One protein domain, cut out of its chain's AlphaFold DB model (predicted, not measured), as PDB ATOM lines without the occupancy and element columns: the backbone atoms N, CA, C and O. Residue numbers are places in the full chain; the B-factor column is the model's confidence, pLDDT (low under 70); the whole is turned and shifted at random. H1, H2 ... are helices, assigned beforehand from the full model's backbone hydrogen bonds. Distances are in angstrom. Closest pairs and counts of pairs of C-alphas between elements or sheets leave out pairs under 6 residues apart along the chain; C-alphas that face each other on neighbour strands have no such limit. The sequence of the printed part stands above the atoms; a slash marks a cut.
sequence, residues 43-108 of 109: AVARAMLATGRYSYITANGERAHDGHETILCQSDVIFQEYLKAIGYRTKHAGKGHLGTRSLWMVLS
ATOM      1  N   ALA A  43     -64.738  20.787 -75.443       84.38
ATOM      2  CA  ALA A  43     -64.993  21.975 -76.269       84.38
ATOM      3  C   ALA A  43     -66.295  21.819 -77.070       84.38
ATOM      4  O   ALA A  43     -67.203  22.633 -76.942       84.38
ATOM      5  N   VAL A  44     -66.412  20.708 -77.803       85.31
ATOM      6  CA  VAL A  44     -67.565  20.392 -78.659       85.31
ATOM      7  C   VAL A  44     -68.857  20.347 -77.851       85.31
ATOM      8  O   VAL A  44     -69.823  21.015 -78.194       85.31
ATOM      9  N   ALA A  45     -68.868  19.623 -76.728       88.50
ATOM     10  CA  ALA A  45     -70.049  19.515 -75.876       88.50
ATOM     11  C   ALA A  45     -70.541  20.885 -75.382       88.50
ATOM     12  O   ALA A  45     -71.744  21.129 -75.302       88.50
ATOM     13  N   ARG A  46     -69.612  21.796 -75.070       88.56
ATOM     14  CA  ARG A  46     -69.942  23.161 -74.643       88.56
ATOM     15  C   ARG A  46     -70.424  24.014 -75.807       88.56
ATOM     16  O   ARG A  46     -71.337  24.806 -75.605       88.56
ATOM     17  N   ALA A  47     -69.848  23.852 -76.995       88.12
ATOM     18  CA  ALA A  47     -70.272  24.565 -78.196       88.12
ATOM     19  C   ALA A  47     -71.694  24.157 -78.605       88.12
ATOM     20  O   ALA A  47     -72.535  25.024 -78.839       88.12
ATOM     21  N   MET A  48     -71.997  22.855 -78.582       89.44
ATOM     22  CA  MET A  48     -73.348  22.331 -78.803       89.44
ATOM     23  C   MET A  48     -74.337  22.868 -77.766       89.44
ATOM     24  O   MET A  48     -75.420  23.311 -78.129       89.44
ATOM     25  N   LEU A  49     -73.962  22.888 -76.481       91.31
ATOM     26  CA  LEU A  49     -74.811  23.441 -75.422       91.31
ATOM     27  C   LEU A  49     -75.064  24.946 -75.605       91.31
ATOM     28  O   LEU A  49     -76.181  25.407 -75.398       91.31
ATOM     29  N   ALA A  50     -74.035  25.712 -75.967       90.44
ATOM     30  CA  ALA A  50     -74.135  27.161 -76.114       90.44
ATOM     31  C   ALA A  50     -74.978  27.566 -77.333       90.44
ATOM     32  O   ALA A  50     -75.743  28.521 -77.252       90.44
ATOM     33  N   THR A  51     -74.852  26.835 -78.441       89.56
ATOM     34  CA  THR A  51     -75.510  27.161 -79.721       89.56
ATOM     35  C   THR A  51     -76.822  26.410 -79.954       89.56
ATOM     36  O   THR A  51     -77.608  26.804 -80.809       89.56
ATOM     37  N   GLY A  52     -77.052  25.294 -79.253       90.94
ATOM     38  CA  GLY A  52     -78.149  24.365 -79.539       90.94
ATOM     39  C   GLY A  52     -77.973  23.563 -80.837       90.94
ATOM     40  O   GLY A  52     -78.943  22.991 -81.333       90.94
ATOM     41  N   ARG A  53     -76.767  23.531 -81.421       87.56
ATOM     42  CA  ARG A  53     -76.475  22.889 -82.717       87.56
ATOM     43  C   ARG A  53     -75.671  21.600 -82.540       87.56
ATOM     44  O   ARG A  53     -75.011  21.403 -81.524       87.56
ATOM     45  N   TYR A  54     -75.716  20.718 -83.539       87.56
ATOM     46  CA  TYR A  54     -74.956  19.466 -83.526       87.56
ATOM     47  C   TYR A  54     -73.454  19.669 -83.767       87.56
ATOM     48  O   TYR A  54     -73.037  20.637 -84.402       87.56
ATOM     49  N   SER A  55     -72.650  18.699 -83.320       82.12
ATOM     50  CA  SER A  55     -71.182  18.742 -83.360       82.12
ATOM     51  C   SER A  55     -70.587  18.950 -84.753       82.12
ATOM     52  O   SER A  55     -69.549  19.584 -84.861       82.12
ATOM     53  N   TYR A  56     -71.232  18.453 -85.813       78.56
ATOM     54  CA  TYR A  56     -70.761  18.633 -87.193       78.56
ATOM     55  C   TYR A  56     -70.940  20.068 -87.714       78.56
ATOM     56  O   TYR A  56     -70.392  20.416 -88.755       78.56
ATOM     57  N   ILE A  57     -71.728  20.885 -87.009       75.12
ATOM     58  CA  ILE A  57     -72.001  22.284 -87.348       75.12
ATOM     59  C   ILE A  57     -71.160  23.231 -86.489       75.12
ATOM     60  O   ILE A  57     -70.833  24.329 -86.922       75.12
ATOM     61  N   THR A  58     -70.849  22.828 -85.258       71.88
ATOM     62  CA  THR A  58     -70.105  23.640 -84.291       71.88
ATOM     63  C   THR A  58     -68.606  23.371 -84.353       71.88
ATOM     64  O   THR A  58     -68.175  22.288 -84.739       71.88
ATOM     65  N   ALA A  59     -67.807  24.320 -83.870       67.94
ATOM     66  CA  ALA A  59     -66.360  24.170 -83.768       67.94
ATOM     67  C   ALA A  59     -65.907  22.960 -82.931       67.94
ATOM     68  O   ALA A  59     -66.539  22.588 -81.934       67.94
ATOM     69  N   ASN A  60     -64.759  22.388 -83.305       64.19
ATOM     70  CA  ASN A  60     -64.222  21.156 -82.729       64.19
ATOM     71  C   ASN A  60     -62.886  21.343 -81.991       64.19
ATOM     72  O   ASN A  60     -61.966  20.560 -82.177       64.19
ATOM     73  N   GLY A  61     -62.786  22.345 -81.109       61.12
ATOM     74  CA  GLY A  61     -61.700  22.477 -80.121       61.12
ATOM     75  C   GLY A  61     -60.282  22.147 -80.621       61.12
ATOM     76  O   GLY A  61     -59.947  22.303 -81.787       61.12
ATOM     77  N   GLU A  62     -59.432  21.636 -79.729       54.97
ATOM     78  CA  GLU A  62     -58.030  21.262 -80.013       54.97
ATOM     79  C   GLU A  62     -57.868  20.027 -80.935       54.97
ATOM     80  O   GLU A  62     -56.756  19.533 -81.115       54.97
ATOM     81  N   ARG A  63     -58.961  19.470 -81.480       55.12
ATOM     82  CA  ARG A  63     -58.968  18.238 -82.296       55.12
ATOM     83  C   ARG A  63     -59.865  18.357 -83.528       55.12
ATOM     84  O   ARG A  63     -60.516  17.389 -83.922       55.12
ATOM     85  N   ALA A  64     -59.922  19.545 -84.119       58.59
ATOM     86  CA  ALA A  64     -60.579  19.731 -85.398       58.59
ATOM     87  C   ALA A  64     -59.872  18.877 -86.467       58.59
ATOM     88  O   ALA A  64     -58.648  18.897 -86.565       58.59
ATOM     89  N   HIS A  65     -60.642  18.102 -87.238       53.38
ATOM     90  CA  HIS A  65     -60.133  17.516 -88.481       53.38
ATOM     91  C   HIS A  65     -59.782  18.644 -89.462       53.38
ATOM     92  O   HIS A  65     -60.367  19.727 -89.372       53.38
ATOM     93  N   ASP A  66     -58.860  18.384 -90.392       52.59
ATOM     94  CA  ASP A  66     -58.425  19.359 -91.395       52.59
ATOM     95  C   ASP A  66     -59.621  20.077 -92.042       52.59
ATOM     96  O   ASP A  66     -60.527  19.447 -92.589       52.59
ATOM     97  N   GLY A  67     -59.637  21.409 -91.938       53.34
ATOM     98  CA  GLY A  67     -60.695  22.268 -92.481       53.34
ATOM     99  C   GLY A  67     -61.827  22.645 -91.515       53.34
ATOM    100  O   GLY A  67     -62.671  23.455 -91.894       53.34
ATOM    101  N   HIS A  68     -61.856  22.129 -90.281       55.75
ATOM    102  CA  HIS A  68     -62.835  22.541 -89.266       55.75
ATOM    103  C   HIS A  68     -62.300  23.632 -88.330       55.75
ATOM    104  O   HIS A  68     -61.146  23.613 -87.904       55.75
ATOM    105  N   GLU A  69     -63.176  24.564 -87.953       61.81
ATOM    106  CA  GLU A  69     -62.875  25.611 -86.976       61.81
ATOM    107  C   GLU A  69     -62.631  25.028 -85.573       61.81
ATOM    108  O   GLU A  69     -63.318  24.106 -85.118       61.81
ATOM    109  N   THR A  70     -61.647  25.585 -84.865       64.12
ATOM    110  CA  THR A  70     -61.239  25.147 -83.510       64.12
ATOM    111  C   THR A  70     -61.944  25.930 -82.398       64.12
ATOM    112  O   THR A  70     -62.019  25.477 -81.253       64.12
ATOM    113  N   ILE A  71     -62.513  27.089 -82.735       71.31
ATOM    114  CA  ILE A  71     -63.275  27.987 -81.858       71.31
ATOM    115  C   ILE A  71     -64.629  28.303 -82.491       71.31
ATOM    116  O   ILE A  71     -64.751  28.242 -83.710       71.31
ATOM    117  N   LEU A  72     -65.647  28.630 -81.684       75.38
ATOM    118  CA  LEU A  72     -66.951  29.037 -82.225       75.38
ATOM    119  C   LEU A  72     -66.777  30.215 -83.190       75.38
ATOM    120  O   LEU A  72     -66.064  31.174 -82.869       75.38
ATOM    121  N   CYS A  73     -67.445  30.153 -84.343       73.62
ATOM    122  CA  CYS A  73     -67.421  31.240 -85.308       73.62
ATOM    123  C   CYS A  73     -68.044  32.482 -84.672       73.62
ATOM    124  O   CYS A  73     -68.989  32.395 -83.893       73.62
ATOM    125  N   GLN A  74     -67.566  33.669 -85.038       72.69
ATOM    126  CA  GLN A  74     -68.118  34.911 -84.487       72.69
ATOM    127  C   GLN A  74     -69.578  35.164 -84.921       72.69
ATOM    128  O   GLN A  74     -70.272  35.968 -84.311       72.69
ATOM    129  N   SER A  75     -70.037  34.475 -85.968       77.75
ATOM    130  CA  SER A  75     -71.432  34.454 -86.414       77.75
ATOM    131  C   SER A  75     -72.298  33.409 -85.701       77.75
ATOM    132  O   SER A  75     -73.512  33.412 -85.901       77.75
ATOM    133  N   ASP A  76     -71.710  32.490 -84.925       81.38
ATOM    134  CA  ASP A  76     -72.477  31.511 -84.154       81.38
ATOM    135  C   ASP A  76     -73.106  32.203 -82.950       81.38
ATOM    136  O   ASP A  76     -72.423  32.566 -81.991       81.38
ATOM    137  N   VAL A  77     -74.427  32.354 -82.988       83.06
ATOM    138  CA  VAL A  77     -75.171  32.928 -81.869       83.06
ATOM    139  C   VAL A  77     -75.287  31.898 -80.753       83.06
ATOM    140  O   VAL A  77     -75.657  30.741 -80.983       83.06
ATOM    141  N   ILE A  78     -74.998  32.331 -79.528       89.00
ATOM    142  CA  ILE A  78     -75.131  31.506 -78.325       89.00
ATOM    143  C   ILE A  78     -76.308  31.974 -77.467       89.00
ATOM    144  O   ILE A  78     -76.662  33.154 -77.458       89.00
ATOM    145  N   PHE A  79     -76.927  31.071 -76.701       91.56
ATOM    146  CA  PHE A  79     -78.154  31.396 -75.963       91.56
ATOM    147  C   PHE A  79     -77.979  32.533 -74.946       91.56
ATOM    148  O   PHE A  79     -78.932  33.250 -74.635       91.56
ATOM    149  N   GLN A  80     -76.760  32.735 -74.450       91.25
ATOM    150  CA  GLN A  80     -76.417  33.838 -73.560       91.25
ATOM    151  C   GLN A  80     -76.622  35.202 -74.239       91.25
ATOM    152  O   GLN A  80     -77.056  36.143 -73.579       91.25
ATOM    153  N   GLU A  81     -76.363  35.319 -75.541       89.44
ATOM    154  CA  GLU A  81     -76.579  36.559 -76.295       89.44
ATOM    155  C   GLU A  81     -78.072  36.852 -76.466       89.44
ATOM    156  O   GLU A  81     -78.490  37.989 -76.249       89.44
ATOM    157  N   TYR A  82     -78.895  35.828 -76.736       90.38
ATOM    158  CA  TYR A  82     -80.356  35.978 -76.771       90.38
ATOM    159  C   TYR A  82     -80.912  36.472 -75.434       90.38
ATOM    160  O   TYR A  82     -81.706  37.410 -75.403       90.38
ATOM    161  N   LEU A  83     -80.470  35.879 -74.320       93.31
ATOM    162  CA  LEU A  83     -80.904  36.289 -72.983       93.31
ATOM    163  C   LEU A  83     -80.482  37.731 -72.674       93.31
ATOM    164  O   LEU A  83     -81.283  38.517 -72.164       93.31
ATOM    165  N   LYS A  84     -79.246  38.107 -73.016       91.38
ATOM    166  CA  LYS A  84     -78.750  39.473 -72.822       91.38
ATOM    167  C   LYS A  84     -79.548  40.492 -73.637       91.38
ATOM    168  O   LYS A  84     -79.914  41.534 -73.099       91.38
ATOM    169  N   ALA A  85     -79.874  40.175 -74.890       91.25
ATOM    170  CA  ALA A  85     -80.646  41.051 -75.771       91.25
ATOM    171  C   ALA A  85     -82.052  41.371 -75.232       91.25
ATOM    172  O   ALA A  85     -82.568  42.456 -75.487       91.25
ATOM    173  N   ILE A  86     -82.651  40.467 -74.448       96.06
ATOM    174  CA  ILE A  86     -83.965  40.675 -73.813       96.06
ATOM    175  C   ILE A  86     -83.870  41.159 -72.352       96.06
ATOM    176  O   ILE A  86     -84.856  41.119 -71.619       96.06
ATOM    177  N   GLY A  87     -82.693  41.626 -71.916       95.38
ATOM    178  CA  GLY A  87     -82.499  42.312 -70.633       95.38
ATOM    179  C   GLY A  87     -81.956  41.459 -69.483       95.38
ATOM    180  O   GLY A  87     -81.835  41.964 -68.364       95.38
ATOM    181  N   TYR A  88     -81.586  40.192 -69.710       95.50
ATOM    182  CA  TYR A  88     -80.949  39.389 -68.662       95.50
ATOM    183  C   TYR A  88     -79.502  39.823 -68.431       95.50
ATOM    184  O   TYR A  88     -78.727  40.056 -69.358       95.50
ATOM    185  N   ARG A  89     -79.092  39.833 -67.160       92.62
ATOM    186  CA  ARG A  89     -77.681  39.954 -66.790       92.62
ATOM    187  C   ARG A  89     -77.015  38.588 -66.876       92.62
ATOM    188  O   ARG A  89     -77.258  37.717 -66.047       92.62
ATOM    189  N   THR A  90     -76.142  38.418 -67.855       90.31
ATOM    190  CA  THR A  90     -75.408  37.173 -68.091       90.31
ATOM    191  C   THR A  90     -74.000  37.237 -67.510       90.31
ATOM    192  O   THR A  90     -73.285  38.219 -67.699       90.31
ATOM    193  N   LYS A  91     -73.571  36.177 -66.821       88.44
ATOM    194  CA  LYS A  91     -72.195  36.005 -66.336       88.44
ATOM    195  C   LYS A  91     -71.723  34.584 -66.611       88.44
ATOM    196  O   LYS A  91     -72.518  33.649 -66.594       88.44
ATOM    197  N   HIS A  92     -70.418  34.428 -66.803       85.50
ATOM    198  CA  HIS A  92     -69.754  33.134 -66.925       85.50
ATOM    199  C   HIS A  92     -68.695  32.992 -65.834       85.50
ATOM    200  O   HIS A  92     -67.931  33.923 -65.589       85.50
ATOM    201  N   ALA A  93     -68.637  31.823 -65.200       88.25
ATOM    202  CA  ALA A  93     -67.643  31.497 -64.186       88.25
ATOM    203  C   ALA A  93     -67.038  30.113 -64.464       88.25
ATOM    204  O   ALA A  93     -67.752  29.148 -64.739       88.25
ATOM    205  N   GLY A  94     -65.709  30.010 -64.379       85.88
ATOM    206  CA  GLY A  94     -64.967  28.772 -64.636       85.88
ATOM    207  C   GLY A  94     -64.621  28.541 -66.115       85.88
ATOM    208  O   GLY A  94     -64.514  29.475 -66.908       85.88
ATOM    209  N   LYS A  95     -64.406  27.276 -66.505       83.88
ATOM    210  CA  LYS A  95     -63.928  26.908 -67.852       83.88
ATOM    211  C   LYS A  95     -64.979  27.221 -68.925       83.88
ATOM    212  O   LYS A  95     -66.087  26.696 -68.860       83.88
ATOM    213  N   GLY A  96     -64.613  28.040 -69.914       77.06
ATOM    214  CA  GLY A  96     -65.426  28.324 -71.104       77.06
ATOM    215  C   GLY A  96     -65.159  27.328 -72.233       77.06
ATOM    216  O   GLY A  96     -66.030  26.541 -72.569       77.06
ATOM    217  N   HIS A  97     -63.926  27.300 -72.749       77.69
ATOM    218  CA  HIS A  97     -63.495  26.423 -73.853       77.69
ATOM    219  C   HIS A  97     -64.300  26.604 -75.158       77.69
ATOM    220  O   HIS A  97     -64.564  25.638 -75.865       77.69
ATOM    221  N   LEU A  98     -64.687  27.854 -75.441       72.19
ATOM    222  CA  LEU A  98     -65.444  28.278 -76.627       72.19
ATOM    223  C   LEU A  98     -64.683  29.304 -77.494       72.19
ATOM    224  O   LEU A  98     -65.238  29.842 -78.443       72.19
ATOM    225  N   GLY A  99     -63.423  29.600 -77.151       68.06
ATOM    226  CA  GLY A  99     -62.703  30.790 -77.614       68.06
ATOM    227  C   GLY A  99     -62.874  31.976 -76.652       68.06
ATOM    228  O   GLY A  99     -63.854  32.068 -75.911       68.06
ATOM    229  N   THR A 100     -61.890  32.877 -76.604       60.78
ATOM    230  CA  THR A 100     -61.879  34.023 -75.672       60.78
ATOM    231  C   THR A 100     -62.846  35.135 -76.074       60.78
ATOM    232  O   THR A 100     -63.355  35.836 -75.204       60.78
ATOM    233  N   ARG A 101     -63.126  35.289 -77.373       61.72
ATOM    234  CA  ARG A 101     -63.933  36.393 -77.911       61.72
ATOM    235  C   ARG A 101     -65.439  36.216 -77.696       61.72
ATOM    236  O   ARG A 101     -66.088  37.173 -77.284       61.72
ATOM    237  N   SER A 102     -65.982  35.015 -77.894       57.75
ATOM    238  CA  SER A 102     -67.430  34.759 -77.777       57.75
ATOM    239  C   SER A 102     -67.944  34.956 -76.346       57.75
ATOM    240  O   SER A 102     -69.007  35.519 -76.121       57.75
ATOM    241  N   LEU A 103     -67.144  34.588 -75.339       58.06
ATOM    242  CA  LEU A 103     -67.462  34.898 -73.942       58.06
ATOM    243  C   LEU A 103     -67.283  36.378 -73.601       58.06
ATOM    244  O   LEU A 103     -67.999  36.894 -72.748       58.06
ATOM    245  N   TRP A 104     -66.350  37.065 -74.259       56.16
ATOM    246  CA  TRP A 104     -66.114  38.486 -74.025       56.16
ATOM    247  C   TRP A 104     -67.357  39.324 -74.327       56.16
ATOM    248  O   TRP A 104     -67.737  40.127 -73.489       56.16
ATOM    249  N   MET A 105     -68.047  39.072 -75.445       57.16
ATOM    250  CA  MET A 105     -69.271  39.802 -75.826       57.16
ATOM    251  C   MET A 105     -70.413  39.653 -74.811       57.16
ATOM    252  O   MET A 105     -71.168  40.595 -74.550       57.16
ATOM    253  N   VAL A 106     -70.515  38.482 -74.179       57.66
ATOM    254  CA  VAL A 106     -71.477  38.225 -73.100       57.66
ATOM    255  C   VAL A 106     -71.102  39.008 -71.837       57.66
ATOM    256  O   VAL A 106     -71.983  39.562 -71.177       57.66
ATOM    257  N   LEU A 107     -69.807  39.094 -71.521       57.56
ATOM    258  CA  LEU A 107     -69.276  39.670 -70.280       57.56
ATOM    259  C   LEU A 107     -69.058  41.191 -70.314       57.56
ATOM    260  O   LEU A 107     -69.085  41.816 -69.255       57.56
ATOM    261  N   SER A 108     -68.846  41.792 -71.484       57.38
ATOM    262  CA  SER A 108     -68.710  43.244 -71.635       57.38
ATOM    263  C   SER A 108     -70.082  43.902 -71.497       57.38
ATOM    264  O   SER A 108     -70.950  43.705 -72.351       57.38
TER     265      SER A 108
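AT A GLANCE: This is residues 43 to 108 of the 109 residues of the protein "Sulfatase-like hydrolase/transferase" of Pyrinomonadaceae bacterium (UniProt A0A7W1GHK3). Little regular structure is here: three short helices, their centres set in a triangle, are strung on two long loops. Residues 52 to 78 swing out to one end of the longest axis at Asp 66; residues 86 to 99 lead from the other end at Gly 87 back to H3. The printed part has 66 residues, 24 in H1, H2 and H3, with no named strand: all helix, compact, radius of gyration of the C-alphas 11.8 A, spans 39 by 20 by 17 A.

HOW THE PARTS SIT: Start at H1, residues 43 to 51, which only just touches H2, residues 79 to 85, with 3 pairs of C-alphas within 8 A; the closest, Ala 50 and Phe 79, are 5.8 A apart. They run the same way at a steep tilt of 39 degrees. H2 only just touches H3, residues 100 to 107, also with 3 pairs; the closest C-alphas, Glu 81 and Val 106, are 6.2 A apart. They run the same way at a steep tilt of 43 degrees. H1 and H3 are apart. Every O i to N i+4 pair is within hydrogen-bond range in H1 and H2, and 3 of 4 in H3.

IN THESE COORDINATES: Find C-alpha 43 at (-64.993, 21.975, -76.269); H1 runs 12.2 A from there to C-alpha 51. H2 runs 10.0 A, and H3 10.8 A to C-alpha 107 at (-69.276, 39.670, -70.280).

THE WHOLE: The farthest C-alphas, Asp 66 and Gly 87, are 39.2 A apart. Both links are long, and the printed part has no cut. Look for pLDDT under 70 in residues 59 to 70 and 99 to 108.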